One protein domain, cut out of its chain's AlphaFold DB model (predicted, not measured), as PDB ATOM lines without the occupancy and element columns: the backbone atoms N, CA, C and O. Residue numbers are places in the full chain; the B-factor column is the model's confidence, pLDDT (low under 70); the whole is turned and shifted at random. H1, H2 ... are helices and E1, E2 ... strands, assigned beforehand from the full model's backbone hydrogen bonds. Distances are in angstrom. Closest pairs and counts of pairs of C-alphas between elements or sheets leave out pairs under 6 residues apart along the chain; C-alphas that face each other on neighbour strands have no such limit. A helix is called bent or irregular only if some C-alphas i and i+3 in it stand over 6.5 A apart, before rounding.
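This is residues 2 to 40 and 72 to 114 of the 183 residues of the protein "SPASM domain-containing protein" of Candidatus Schekmanbacteria bacterium RIFCSPLOWO2_12_FULL_38_15 (UniProt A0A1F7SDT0). A short wall of two parallel strands, E1 and E2, has touching helices H1 and H2 over one side; H3 packs on H2 beyond the strands' last residues. Residues 2 to 17, a long stretch with no named element, lead into H1, their C-alphas lying 8 to 21 A from the mean of all C-alphas. The 82 printed residues, in order H1 E1 H2 E2 H3, are mostly helix by class, with 40 in named elements; the whole is compact, radius of gyration of the C-alphas 12.8 A, spanning 40 by 24 by 21 A.

E1, residues 33 to 36, and E2, residues 93 to 96, are parallel at 20 degrees, with N 96 and O 35 2.8 A apart, within hydrogen-bond range. H2, residues 74 to 86, is near E2. H1, residues 18 to 27, touches H2 at a steep tilt of 39 degrees, the same way; their closest C-alphas, Glu 19 and Gln 80, are 6.1 A apart. H3, residues 101 to 109, touches H2 at a shallow tilt of 25 degrees, opposite ways; their closest C-alphas, Thr 74 and Lys 105, are 5.5 A apart. H1 and H3 are apart. H3 is only just irregular, C-alphas 102 and 105 being 6.9 A apart. Every O i to N i+4 pair is within range in H1 and H2; H3 has 1 of 5, and 4 of 6 O i to N i+3.

From first to last C-alpha E1 measures 9.9 A, E2 10.3 A, H2 18.4 A, H1 14.3 A and H3 13.9 A. H1 begins at C-alpha 18 (172.161, 150.537, 130.753); H3 ends at C-alpha 109 (168.540, 148.722, 149.307).

The farthest C-alphas, Gly 29 and Asn 112, are 40.0 A apart. Residues 41 to 71 are not printed; C-alphas 40 and 72 are 11.5 A apart across the cut. Of the links printed whole, none is long. The pLDDT is under 70 at residues 2 to 16 and 39 to 40.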
ATOM      1  N   LYS A   2     157.761 161.546 117.734       33.31
ATOM      2  CA  LYS A   2     157.367 160.225 118.248       33.31
ATOM      3  C   LYS A   2     158.183 159.945 119.509       33.31
ATOM      4  O   LYS A   2     159.215 159.295 119.443       33.31
ATOM      5  N   ASN A   3     157.710 160.432 120.654       30.70
ATOM      6  CA  ASN A   3     158.288 160.053 121.942       30.70
ATOM      7  C   ASN A   3     158.016 158.560 122.168       30.70
ATOM      8  O   ASN A   3     156.869 158.166 122.381       30.70
ATOM      9  N   LYS A   4     159.051 157.720 122.086       36.56
ATOM     10  CA  LYS A   4     158.976 156.316 122.502       36.56
ATOM     11  C   LYS A   4     159.516 156.209 123.923       36.56
ATOM     12  O   LYS A   4     160.690 156.459 124.160       36.56
ATOM     13  N   ILE A   5     158.645 155.843 124.857       36.41
ATOM     14  CA  ILE A   5     159.024 155.518 126.232       36.41
ATOM     15  C   ILE A   5     159.214 154.002 126.288       36.41
ATOM     16  O   ILE A   5     158.267 153.252 126.053       36.41
ATOM     17  N   PHE A   6     160.438 153.553 126.558       37.47
ATOM     18  CA  PHE A   6     160.741 152.141 126.771       37.47
ATOM     19  C   PHE A   6     160.660 151.835 128.268       37.47
ATOM     20  O   PHE A   6     161.403 152.404 129.063       37.47
ATOM     21  N   PHE A   7     159.756 150.933 128.654       33.62
ATOM     22  CA  PHE A   7     159.673 150.417 130.018       33.62
ATOM     23  C   PHE A   7     160.446 149.099 130.093       33.62
ATOM     24  O   PHE A   7     159.988 148.079 129.575       33.62
ATOM     25  N   LEU A   8     161.622 149.117 130.719       37.06
ATOM     26  CA  LEU A   8     162.377 147.900 131.015       37.06
ATOM     27  C   LEU A   8     161.688 147.180 132.186       37.06
ATOM     28  O   LEU A   8     161.628 147.710 133.294       37.06
ATOM     29  N   LYS A   9     161.126 145.989 131.940       37.31
ATOM     30  CA  LYS A   9     160.688 145.078 133.008       37.31
ATOM     31  C   LYS A   9     161.921 144.375 133.576       37.31
ATOM     32  O   LYS A   9     162.728 143.865 132.810       37.31
ATOM     33  N   ASP A  10     162.050 144.379 134.898       49.09
ATOM     34  CA  ASP A  10     163.233 143.881 135.598       49.09
ATOM     35  C   ASP A  10     163.117 142.388 135.936       49.09
ATOM     36  O   ASP A  10     162.223 141.973 136.672       49.09
ATOM     37  N   ASP A  11     164.026 141.594 135.372       47.91
ATOM     38  CA  ASP A  11     164.261 140.172 135.644       47.91
ATOM     39  C   ASP A  11     165.623 139.938 136.340       47.91
ATOM     40  O   ASP A  11     166.132 138.816 136.365       47.91
ATOM     41  N   GLY A  12     166.238 140.998 136.882       49.03
ATOM     42  CA  GLY A  12     167.574 140.978 137.486       49.03
ATOM     43  C   GLY A  12     168.706 141.364 136.526       49.03
ATOM     44  O   GLY A  12     169.823 141.625 136.977       49.03
ATOM     45  N   ARG A  13     168.445 141.477 135.213       53.44
ATOM     46  CA  ARG A  13     169.464 141.852 134.206       53.44
ATOM     47  C   ARG A  13     169.536 143.355 133.933       53.44
ATOM     48  O   ARG A  13     170.541 143.831 133.407       53.44
ATOM     49  N   VAL A  14     168.522 144.132 134.329       56.47
ATOM     50  CA  VAL A  14     168.420 145.573 134.006       56.47
ATOM     51  C   VAL A  14     169.590 146.385 134.576       56.47
ATOM     52  O   VAL A  14     170.068 147.324 133.943       56.47
ATOM     53  N   SER A  15     170.139 145.969 135.721       56.78
ATOM     54  CA  SER A  15     171.316 146.601 136.338       56.78
ATOM     55  C   SER A  15     172.639 146.385 135.586       56.78
ATOM     56  O   SER A  15     173.676 146.879 136.033       56.78
ATOM     57  N   GLN A  16     172.638 145.658 134.464       65.69
ATOM     58  CA  GLN A  16     173.832 145.288 133.691       65.69
ATOM     59  C   GLN A  16     173.825 145.801 132.242       65.69
ATOM     60  O   GLN A  16     174.844 145.666 131.578       65.69
ATOM     61  N   ILE A  17     172.726 146.402 131.765       83.81
ATOM     62  CA  ILE A  17     172.532 146.712 130.331       83.81
ATOM     63  C   ILE A  17     172.220 148.189 130.033       83.81
ATOM     64  O   ILE A  17     171.717 148.508 128.956       83.81
ATOM     65  N   LEU A  18     172.459 149.115 130.970       90.31
ATOM     66  CA  LEU A  18     172.161 150.537 130.753       90.31
ATOM     67  C   LEU A  18     173.001 151.108 129.606       90.31
ATOM     68  O   LEU A  18     172.456 151.775 128.730       90.31
ATOM     69  N   GLU A  19     174.305 150.824 129.588       92.75
ATOM     70  CA  GLU A  19     175.203 151.292 128.522       92.75
ATOM     71  C   GLU A  19     174.815 150.709 127.155       92.75
ATOM     72  O   GLU A  19     174.742 151.456 126.177       92.75
ATOM     73  N   ASP A  20     174.479 149.416 127.106       92.06
ATOM     74  CA  ASP A  20     174.003 148.729 125.898       92.06
ATOM     75  C   ASP A  20     172.679 149.312 125.400       92.06
ATOM     76  O   ASP A  20     172.492 149.514 124.202       92.06
ATOM     77  N   THR A  21     171.772 149.654 126.321       92.44
ATOM     78  CA  THR A  21     170.495 150.298 125.988       92.44
ATOM     79  C   THR A  21     170.715 151.686 125.388       92.44
ATOM     80  O   THR A  21     170.014 152.054 124.446       92.44
ATOM     81  N   VAL A  22     171.691 152.455 125.889       93.94
ATOM     82  CA  VAL A  22     172.052 153.745 125.280       93.94
ATOM     83  C   VAL A  22     172.599 153.532 123.870       93.94
ATOM     84  O   VAL A  22     172.136 154.200 122.951       93.94
ATOM     85  N   SER A  23     173.531 152.594 123.682       93.69
ATOM     86  CA  SER A  23     174.098 152.295 122.358       93.69
ATOM     87  C   SER A  23     173.012 151.862 121.365       93.69
ATOM     88  O   SER A  23     172.924 152.405 120.268       93.69
ATOM     89  N   LEU A  24     172.100 150.982 121.786       94.00
ATOM     90  CA  LEU A  24     170.952 150.568 120.980       94.00
ATOM     91  C   LEU A  24     170.029 151.747 120.636       94.00
ATOM     92  O   LEU A  24     169.543 151.846 119.513       94.00
ATOM     93  N   ALA A  25     169.766 152.642 121.587       92.88
ATOM     94  CA  ALA A  25     168.939 153.822 121.351       92.88
ATOM     95  C   ALA A  25     169.583 154.772 120.323       92.88
ATOM     96  O   ALA A  25     168.885 155.297 119.451       92.88
ATOM     97  N   GLU A  26     170.904 154.947 120.391       93.00
ATOM     98  CA  GLU A  26     171.683 155.708 119.410       93.00
ATOM     99  C   GLU A  26     171.610 155.072 118.012       93.00
ATOM    100  O   GLU A  26     171.399 155.789 117.033       93.00
ATOM    101  N   ASP A  27     171.722 153.745 117.918       94.12
ATOM    102  CA  ASP A  27     171.655 153.003 116.650       94.12
ATOM    103  C   ASP A  27     170.249 153.016 116.029       94.12
ATOM    104  O   ASP A  27     170.097 153.096 114.810       94.12
ATOM    105  N   LEU A  28     169.205 152.997 116.863       94.69
ATOM    106  CA  LEU A  28     167.812 153.128 116.425       94.69
ATOM    107  C   LEU A  28     167.437 154.558 116.007       94.69
ATOM    108  O   LEU A  28     166.342 154.759 115.473       94.69
ATOM    109  N   GLY A  29     168.299 155.546 116.270       91.75
ATOM    110  CA  GLY A  29     168.055 156.949 115.943       91.75
ATOM    111  C   GLY A  29     166.887 157.563 116.717       91.75
ATOM    112  O   GLY A  29     166.118 158.339 116.149       91.75
ATOM    113  N   VAL A  30     166.696 157.189 117.989       90.88
ATOM    114  CA  VAL A  30     165.662 157.822 118.830       90.88
ATOM    115  C   VAL A  30     166.056 159.258 119.186       90.88
ATOM    116  O   VAL A  30     167.232 159.560 119.347       90.88
ATOM    117  N   ASP A  31     165.075 160.142 119.375       92.69
ATOM    118  CA  ASP A  31     165.355 161.553 119.686       92.69
ATOM    119  C   ASP A  31     165.936 161.752 121.102       92.69
ATOM    120  O   ASP A  31     166.685 162.694 121.347       92.69
ATOM    121  N   SER A  32     165.558 160.894 122.059       92.44
ATOM    122  CA  SER A  32     166.044 160.907 123.447       92.44
ATOM    123  C   SER A  32     165.736 159.589 124.161       92.44
ATOM    124  O   SER A  32     164.841 158.843 123.756       92.44
ATOM    125  N   LEU A  33     166.452 159.325 125.254       92.69
ATOM    126  CA  LEU A  33     166.222 158.184 126.136       92.69
ATOM    127  C   LEU A  33     166.117 158.659 127.588       92.69
ATOM    128  O   LEU A  33     166.904 159.477 128.051       92.69
ATOM    129  N   THR A  34     165.146 158.145 128.340       91.31
ATOM    130  CA  THR A  34     165.051 158.389 129.785       91.31
ATOM    131  C   THR A  34     164.860 157.071 130.510       91.31
ATOM    132  O   THR A  34     163.888 156.360 130.262       91.31
ATOM    133  N   PHE A  35     165.775 156.763 131.424       88.44
ATOM    134  CA  PHE A  35     165.637 155.642 132.341       88.44
ATOM    135  C   PHE A  35     164.801 156.074 133.540       88.44
ATOM    136  O   PHE A  35     165.104 157.074 134.193       88.44
ATOM    137  N   GLN A  36     163.756 155.314 133.848       83.50
ATOM    138  CA  GLN A  36     162.963 155.530 135.049       83.50
ATOM    139  C   GLN A  36     163.427 154.579 136.155       83.50
ATOM    140  O   GLN A  36     163.436 153.364 135.959       83.50
ATOM    141  N   HIS A  37     163.774 155.116 137.327       80.75
ATOM    142  CA  HIS A  37     163.953 154.304 138.524       80.75
ATOM    143  C   HIS A  37     162.616 153.677 138.913       80.75
ATOM    144  O   HIS A  37     161.581 154.348 138.982       80.75
ATOM    145  N   SER A  38     162.647 152.377 139.176       73.00
ATOM    146  CA  SER A  38     161.473 151.628 139.589       73.00
ATOM    147  C   SER A  38     160.896 152.167 140.896       73.00
ATOM    148  O   SER A  38     161.616 152.430 141.859       73.00
ATOM    149  N   MET A  39     159.571 152.298 140.934       68.88
ATOM    150  CA  MET A  39     158.831 152.663 142.141       68.88
ATOM    151  C   MET A  39     158.613 151.407 142.981       68.88
ATOM    152  O   MET A  39     157.561 150.787 142.887       68.88
ATOM    153  N   PHE A  40     159.616 150.988 143.745       66.12
ATOM    154  CA  PHE A  40     159.496 149.805 144.594       66.12
ATOM    155  C   PHE A  40     158.948 150.130 145.981       66.12
ATOM    156  O   PHE A  40     159.229 151.183 146.556       66.12
ATOM    157  N   ILE A  72     168.850 143.752 142.564       76.75
ATOM    158  CA  ILE A  72     169.459 144.792 141.726       76.75
ATOM    159  C   ILE A  72     170.864 145.068 142.232       76.75
ATOM    160  O   ILE A  72     171.074 145.512 143.361       76.75
ATOM    161  N   ASN A  73     171.836 144.871 141.350       83.19
ATOM    162  CA  ASN A  73     173.212 145.239 141.613       83.19
ATOM    163  C   ASN A  73     173.372 146.762 141.465       83.19
ATOM    164  O   ASN A  73     173.643 147.286 140.378       83.19
ATOM    165  N   THR A  74     173.181 147.487 142.570       86.38
ATOM    166  CA  THR A  74     173.267 148.954 142.593       86.38
ATOM    167  C   THR A  74     174.654 149.466 142.226       86.38
ATOM    168  O   THR A  74     174.751 150.518 141.603       86.38
ATOM    169  N   ASP A  75     175.715 148.719 142.529       89.12
ATOM    170  CA  ASP A  75     177.089 149.114 142.200       89.12
ATOM    171  C   ASP A  75     177.331 149.086 140.688       89.12
ATOM    172  O   ASP A  75     177.900 150.020 140.116       89.12
ATOM    173  N   SER A  76     176.836 148.042 140.016       88.19
ATOM    174  CA  SER A  76     176.865 147.927 138.557       88.19
ATOM    175  C   SER A  76     176.071 149.036 137.877       88.19
ATOM    176  O   SER A  76     176.549 149.639 136.912       88.19
ATOM    177  N   MET A  77     174.884 149.339 138.399       87.88
ATOM    178  CA  MET A  77     174.047 150.426 137.900       87.88
ATOM    179  C   MET A  77     174.728 151.790 138.084       87.88
ATOM    180  O   MET A  77     174.848 152.542 137.121       87.88
ATOM    181  N   ILE A  78     175.233 152.099 139.283       91.62
ATOM    182  CA  ILE A  78     175.936 153.358 139.578       91.62
ATOM    183  C   ILE A  78     177.155 153.529 138.665       91.62
ATOM    184  O   ILE A  78     177.365 154.614 138.116       91.62
ATOM    185  N   ARG A  79     177.944 152.466 138.462       93.69
ATOM    186  CA  ARG A  79     179.092 152.482 137.543       93.69
ATOM    187  C   ARG A  79     178.666 152.855 136.122       93.69
ATOM    188  O   ARG A  79     179.239 153.780 135.552       93.69
ATOM    189  N   GLN A  80     177.647 152.190 135.583       93.00
ATOM    190  CA  GLN A  80     177.153 152.456 134.229       93.00
ATOM    191  C   GLN A  80     176.578 153.866 134.079       93.00
ATOM    192  O   GLN A  80     176.876 154.546 133.104       93.00
ATOM    193  N   ILE A  81     175.819 154.356 135.065       93.00
ATOM    194  CA  ILE A  81     175.292 155.730 135.052       93.00
ATOM    195  C   ILE A  81     176.437 156.743 134.966       93.00
ATOM    196  O   ILE A  81     176.394 157.658 134.143       93.00
ATOM    197  N   ARG A  82     177.501 156.554 135.759       94.56
ATOM    198  CA  ARG A  82     178.694 157.416 135.702       94.56
ATOM    199  C   ARG A  82     179.405 157.335 134.350       94.56
ATOM    200  O   ARG A  82     179.887 158.358 133.873       94.56
ATOM    201  N   ASN A  83     179.479 156.155 133.737       94.75
ATOM    202  CA  ASN A  83     180.068 155.987 132.407       94.75
ATOM    203  C   ASN A  83     179.252 156.729 131.339       94.75
ATOM    204  O   ASN A  83     179.819 157.504 130.568       94.75
ATOM    205  N   ILE A  84     177.925 156.575 131.356       94.50
ATOM    206  CA  ILE A  84     176.994 157.274 130.457       94.50
ATOM    207  C   ILE A  84     177.150 158.793 130.597       94.50
ATOM    208  O   ILE A  84     177.275 159.485 129.592       94.50
ATOM    209  N   GLN A  85     177.216 159.311 131.828       92.00
ATOM    210  CA  GLN A  85     177.375 160.748 132.100       92.00
ATOM    211  C   GLN A  85     178.716 161.330 131.623       92.00
ATOM    212  O   GLN A  85     178.796 162.524 131.344       92.00
ATOM    213  N   LYS A  86     179.775 160.514 131.547       94.50
ATOM    214  CA  LYS A  86     181.106 160.933 131.067       94.50
ATOM    215  C   LYS A  86     181.260 160.825 129.550       94.50
ATOM    216  O   LYS A  86     182.158 161.447 128.984       94.50
ATOM    217  N   ARG A  87     180.439 160.004 128.893       92.81
ATOM    218  CA  ARG A  87     180.522 159.744 127.454       92.81
ATOM    219  C   ARG A  87     179.938 160.912 126.661       92.81
ATOM    220  O   ARG A  87     178.967 161.541 127.068       92.81
ATOM    221  N   LYS A  88     180.492 161.169 125.474       94.00
ATOM    222  CA  LYS A  88     179.848 162.043 124.487       94.00
ATOM    223  C   LYS A  88     178.750 161.252 123.775       94.00
ATOM    224  O   LYS A  88     179.056 160.397 122.948       94.00
ATOM    225  N   LEU A  89     177.500 161.523 124.127       94.56
ATOM    226  CA  LEU A  89     176.325 160.838 123.585       94.56
ATOM    227  C   LEU A  89     175.808 161.540 122.322       94.56
ATOM    228  O   LEU A  89     175.911 162.763 122.199       94.56
ATOM    229  N   LYS A  90     175.241 160.768 121.392       95.25
ATOM    230  CA  LYS A  90     174.546 161.269 120.193       95.25
ATOM    231  C   LYS A  90     173.130 161.755 120.512       95.25
ATOM    232  O   LYS A  90     172.594 162.570 119.770       95.25
ATOM    233  N   ILE A  91     172.544 161.258 121.603       93.88
ATOM    234  CA  ILE A  91     171.183 161.575 122.048       93.88
ATOM    235  C   ILE A  91     171.188 162.057 123.507       93.88
ATOM    236  O   ILE A  91     172.047 161.635 124.289       93.88
ATOM    237  N   PRO A  92     170.227 162.897 123.924       94.50
ATOM    238  CA  PRO A  92     170.009 163.194 125.333       94.50
ATOM    239  C   PRO A  92     169.607 161.929 126.101       94.50
ATOM    240  O   PRO A  92     168.651 161.245 125.724       94.50
ATOM    241  N   VAL A  93     170.310 161.652 127.202       94.06
ATOM    242  CA  VAL A  93     170.004 160.545 128.117       94.06
ATOM    243  C   VAL A  93     169.749 161.082 129.520       94.06
ATOM    244  O   VAL A  93     170.595 161.770 130.091       94.06
ATOM    245  N   GLY A  94     168.577 160.768 130.070       91.12
ATOM    246  CA  GLY A  94     168.144 161.199 131.398       91.12
ATOM    247  C   GLY A  94     167.846 160.042 132.349       91.12
ATOM    248  O   GLY A  94     167.591 158.915 131.925       91.12
ATOM    249  N   PHE A  95     167.825 160.352 133.646       88.56
ATOM    250  CA  PHE A  95     167.391 159.452 134.716       88.56
ATOM    251  C   PHE A  95     166.290 160.138 135.533       88.56
ATOM    252  O   PHE A  95     166.432 161.306 135.913       88.56
ATOM    253  N   TYR A  96     165.181 159.431 135.762       83.94
ATOM    254  CA  TYR A  96     163.983 159.965 136.403       83.94
ATOM    255  C   TYR A  96     163.475 159.064 137.545       83.94
ATOM    256  O   TYR A  96     163.289 157.868 137.331       83.94
ATOM    257  N   PRO A  97     163.169 159.607 138.736       80.19
ATOM    258  CA  PRO A  97     163.477 160.968 139.166       80.19
ATOM    259  C   PRO A  97     164.989 161.223 139.198       80.19
ATOM    260  O   PRO A  97     165.782 160.286 139.196       80.19
ATOM    261  N   SER A  98     165.394 162.494 139.213       83.69
ATOM    262  CA  SER A  98     166.806 162.901 139.201       83.69
ATOM    263  C   SER A  98     167.472 162.718 140.572       83.69
ATOM    264  O   SER A  98     167.902 163.679 141.202       83.69
ATOM    265  N   ILE A  99     167.531 161.471 141.041       85.06
ATOM    266  CA  ILE A  99     168.224 161.074 142.269       85.06
ATOM    267  C   ILE A  99     169.726 161.280 142.063       85.06
ATOM    268  O   ILE A  99     170.265 160.965 140.996       85.06
ATOM    269  N   LYS A 100     170.431 161.785 143.081       87.94
ATOM    270  CA  LYS A 100     171.893 161.853 143.011       87.94
ATOM    271  C   LYS A 100     172.462 160.450 142.864       87.94
ATOM    272  O   LYS A 100     172.061 159.535 143.576       87.94
ATOM    273  N   VAL A 101     173.457 160.305 141.996       89.44
ATOM    274  CA  VAL A 101     174.053 159.003 141.666       89.44
ATOM    275  C   VAL A 101     174.504 158.227 142.912       89.44
ATOM    276  O   VAL A 101     174.277 157.024 143.000       89.44
ATOM    277  N   ASP A 102     175.062 158.913 143.910       87.00
ATOM    278  CA  ASP A 102     175.550 158.285 145.147       87.00
ATOM    279  C   ASP A 102     174.428 157.872 146.115       87.00
ATOM    280  O   ASP A 102     174.636 157.027 146.988       87.00
ATOM    281  N   GLU A 103     173.229 158.437 145.945       87.56
ATOM    282  CA  GLU A 103     172.042 158.133 146.747       87.56
ATOM    283  C   GLU A 103     171.191 157.010 146.116       87.56
ATOM    284  O   GLU A 103     170.307 156.457 146.773       87.56
ATOM    285  N   ILE A 104     171.483 156.609 144.869       86.44
ATOM    286  CA  ILE A 104     170.752 155.556 144.146       86.44
ATOM    287  C   ILE A 104     170.696 154.264 144.959       86.44
ATOM    288  O   ILE A 104     169.629 153.672 145.070       86.44
ATOM    289  N   LYS A 105     171.800 153.842 145.586       86.62
ATOM    290  CA  LYS A 105     171.834 152.607 146.391       86.62
ATOM    291  C   LYS A 105     170.755 152.568 147.478       86.62
ATOM    292  O   LYS A 105     170.172 151.516 147.713       86.62
ATOM    293  N   PHE A 106     170.433 153.711 148.084       83.94
ATOM    294  CA  PHE A 106     169.415 153.796 149.127       83.94
ATOM    295  C   PHE A 106     167.997 153.666 148.568       83.94
ATOM    296  O   PHE A 106     167.108 153.140 149.231       83.94
ATOM    297  N   CYS A 107     167.780 154.068 147.313       78.44
ATOM    298  CA  CYS A 107     166.492 153.894 146.644       78.44
ATOM    299  C   CYS A 107     166.104 152.407 146.559       78.44
ATOM    300  O   CYS A 107     164.932 152.076 146.737       78.44
ATOM    301  N   TYR A 108     167.094 151.531 146.349       78.25
ATOM    302  CA  TYR A 108     166.899 150.101 146.096       78.25
ATOM    303  C   TYR A 108     167.180 149.189 147.298       78.25
ATOM    304  O   TYR A 108     166.594 148.110 147.360       78.25
ATOM    305  N   ASN A 109     168.054 149.596 148.229       78.38
ATOM    306  CA  ASN A 109     168.540 148.722 149.307       78.38
ATOM    307  C   ASN A 109     168.143 149.173 150.723       78.38
ATOM    308  O   ASN A 109     168.285 148.388 151.653       78.38
ATOM    309  N   ASP A 110     167.672 150.409 150.907       78.75
ATOM    310  CA  ASP A 110     167.322 150.942 152.228       78.75
ATOM    311  C   ASP A 110     165.997 151.701 152.164       78.75
ATOM    312  O   ASP A 110     165.967 152.892 151.872       78.75
ATOM    313  N   PHE A 111     164.884 151.017 152.430       71.06
ATOM    314  CA  PHE A 111     163.545 151.617 152.374       71.06
ATOM    315  C   PHE A 111     163.296 152.684 153.448       71.06
ATOM    316  O   PHE A 111     162.411 153.517 153.259       71.06
ATOM    317  N   ASN A 112     164.112 152.711 154.504       71.19
ATOM    318  CA  ASN A 112     164.026 153.695 155.582       71.19
ATOM    319  C   ASN A 112     164.851 154.953 155.289       71.19
ATOM    320  O   ASN A 112     164.735 155.941 156.009       71.19
ATOM    321  N   TYR A 113     165.662 154.954 154.225       76.25
ATOM    322  CA  TYR A 113     166.437 156.130 153.854       76.25
ATOM    323  C   TYR A 113     165.535 157.317 153.491       76.25
ATOM    324  O   TYR A 113     164.770 157.289 152.510       76.25
ATOM    325  N   GLU A 114     165.694 158.387 154.265       71.06
ATOM    326  CA  GLU A 114     164.991 159.651 154.112       71.06
ATOM    327  C   GLU A 114     165.641 160.511 153.021       71.06
ATOM    328  O   GLU A 114     166.516 161.344 153.254       71.06
TER     329      GLU A 114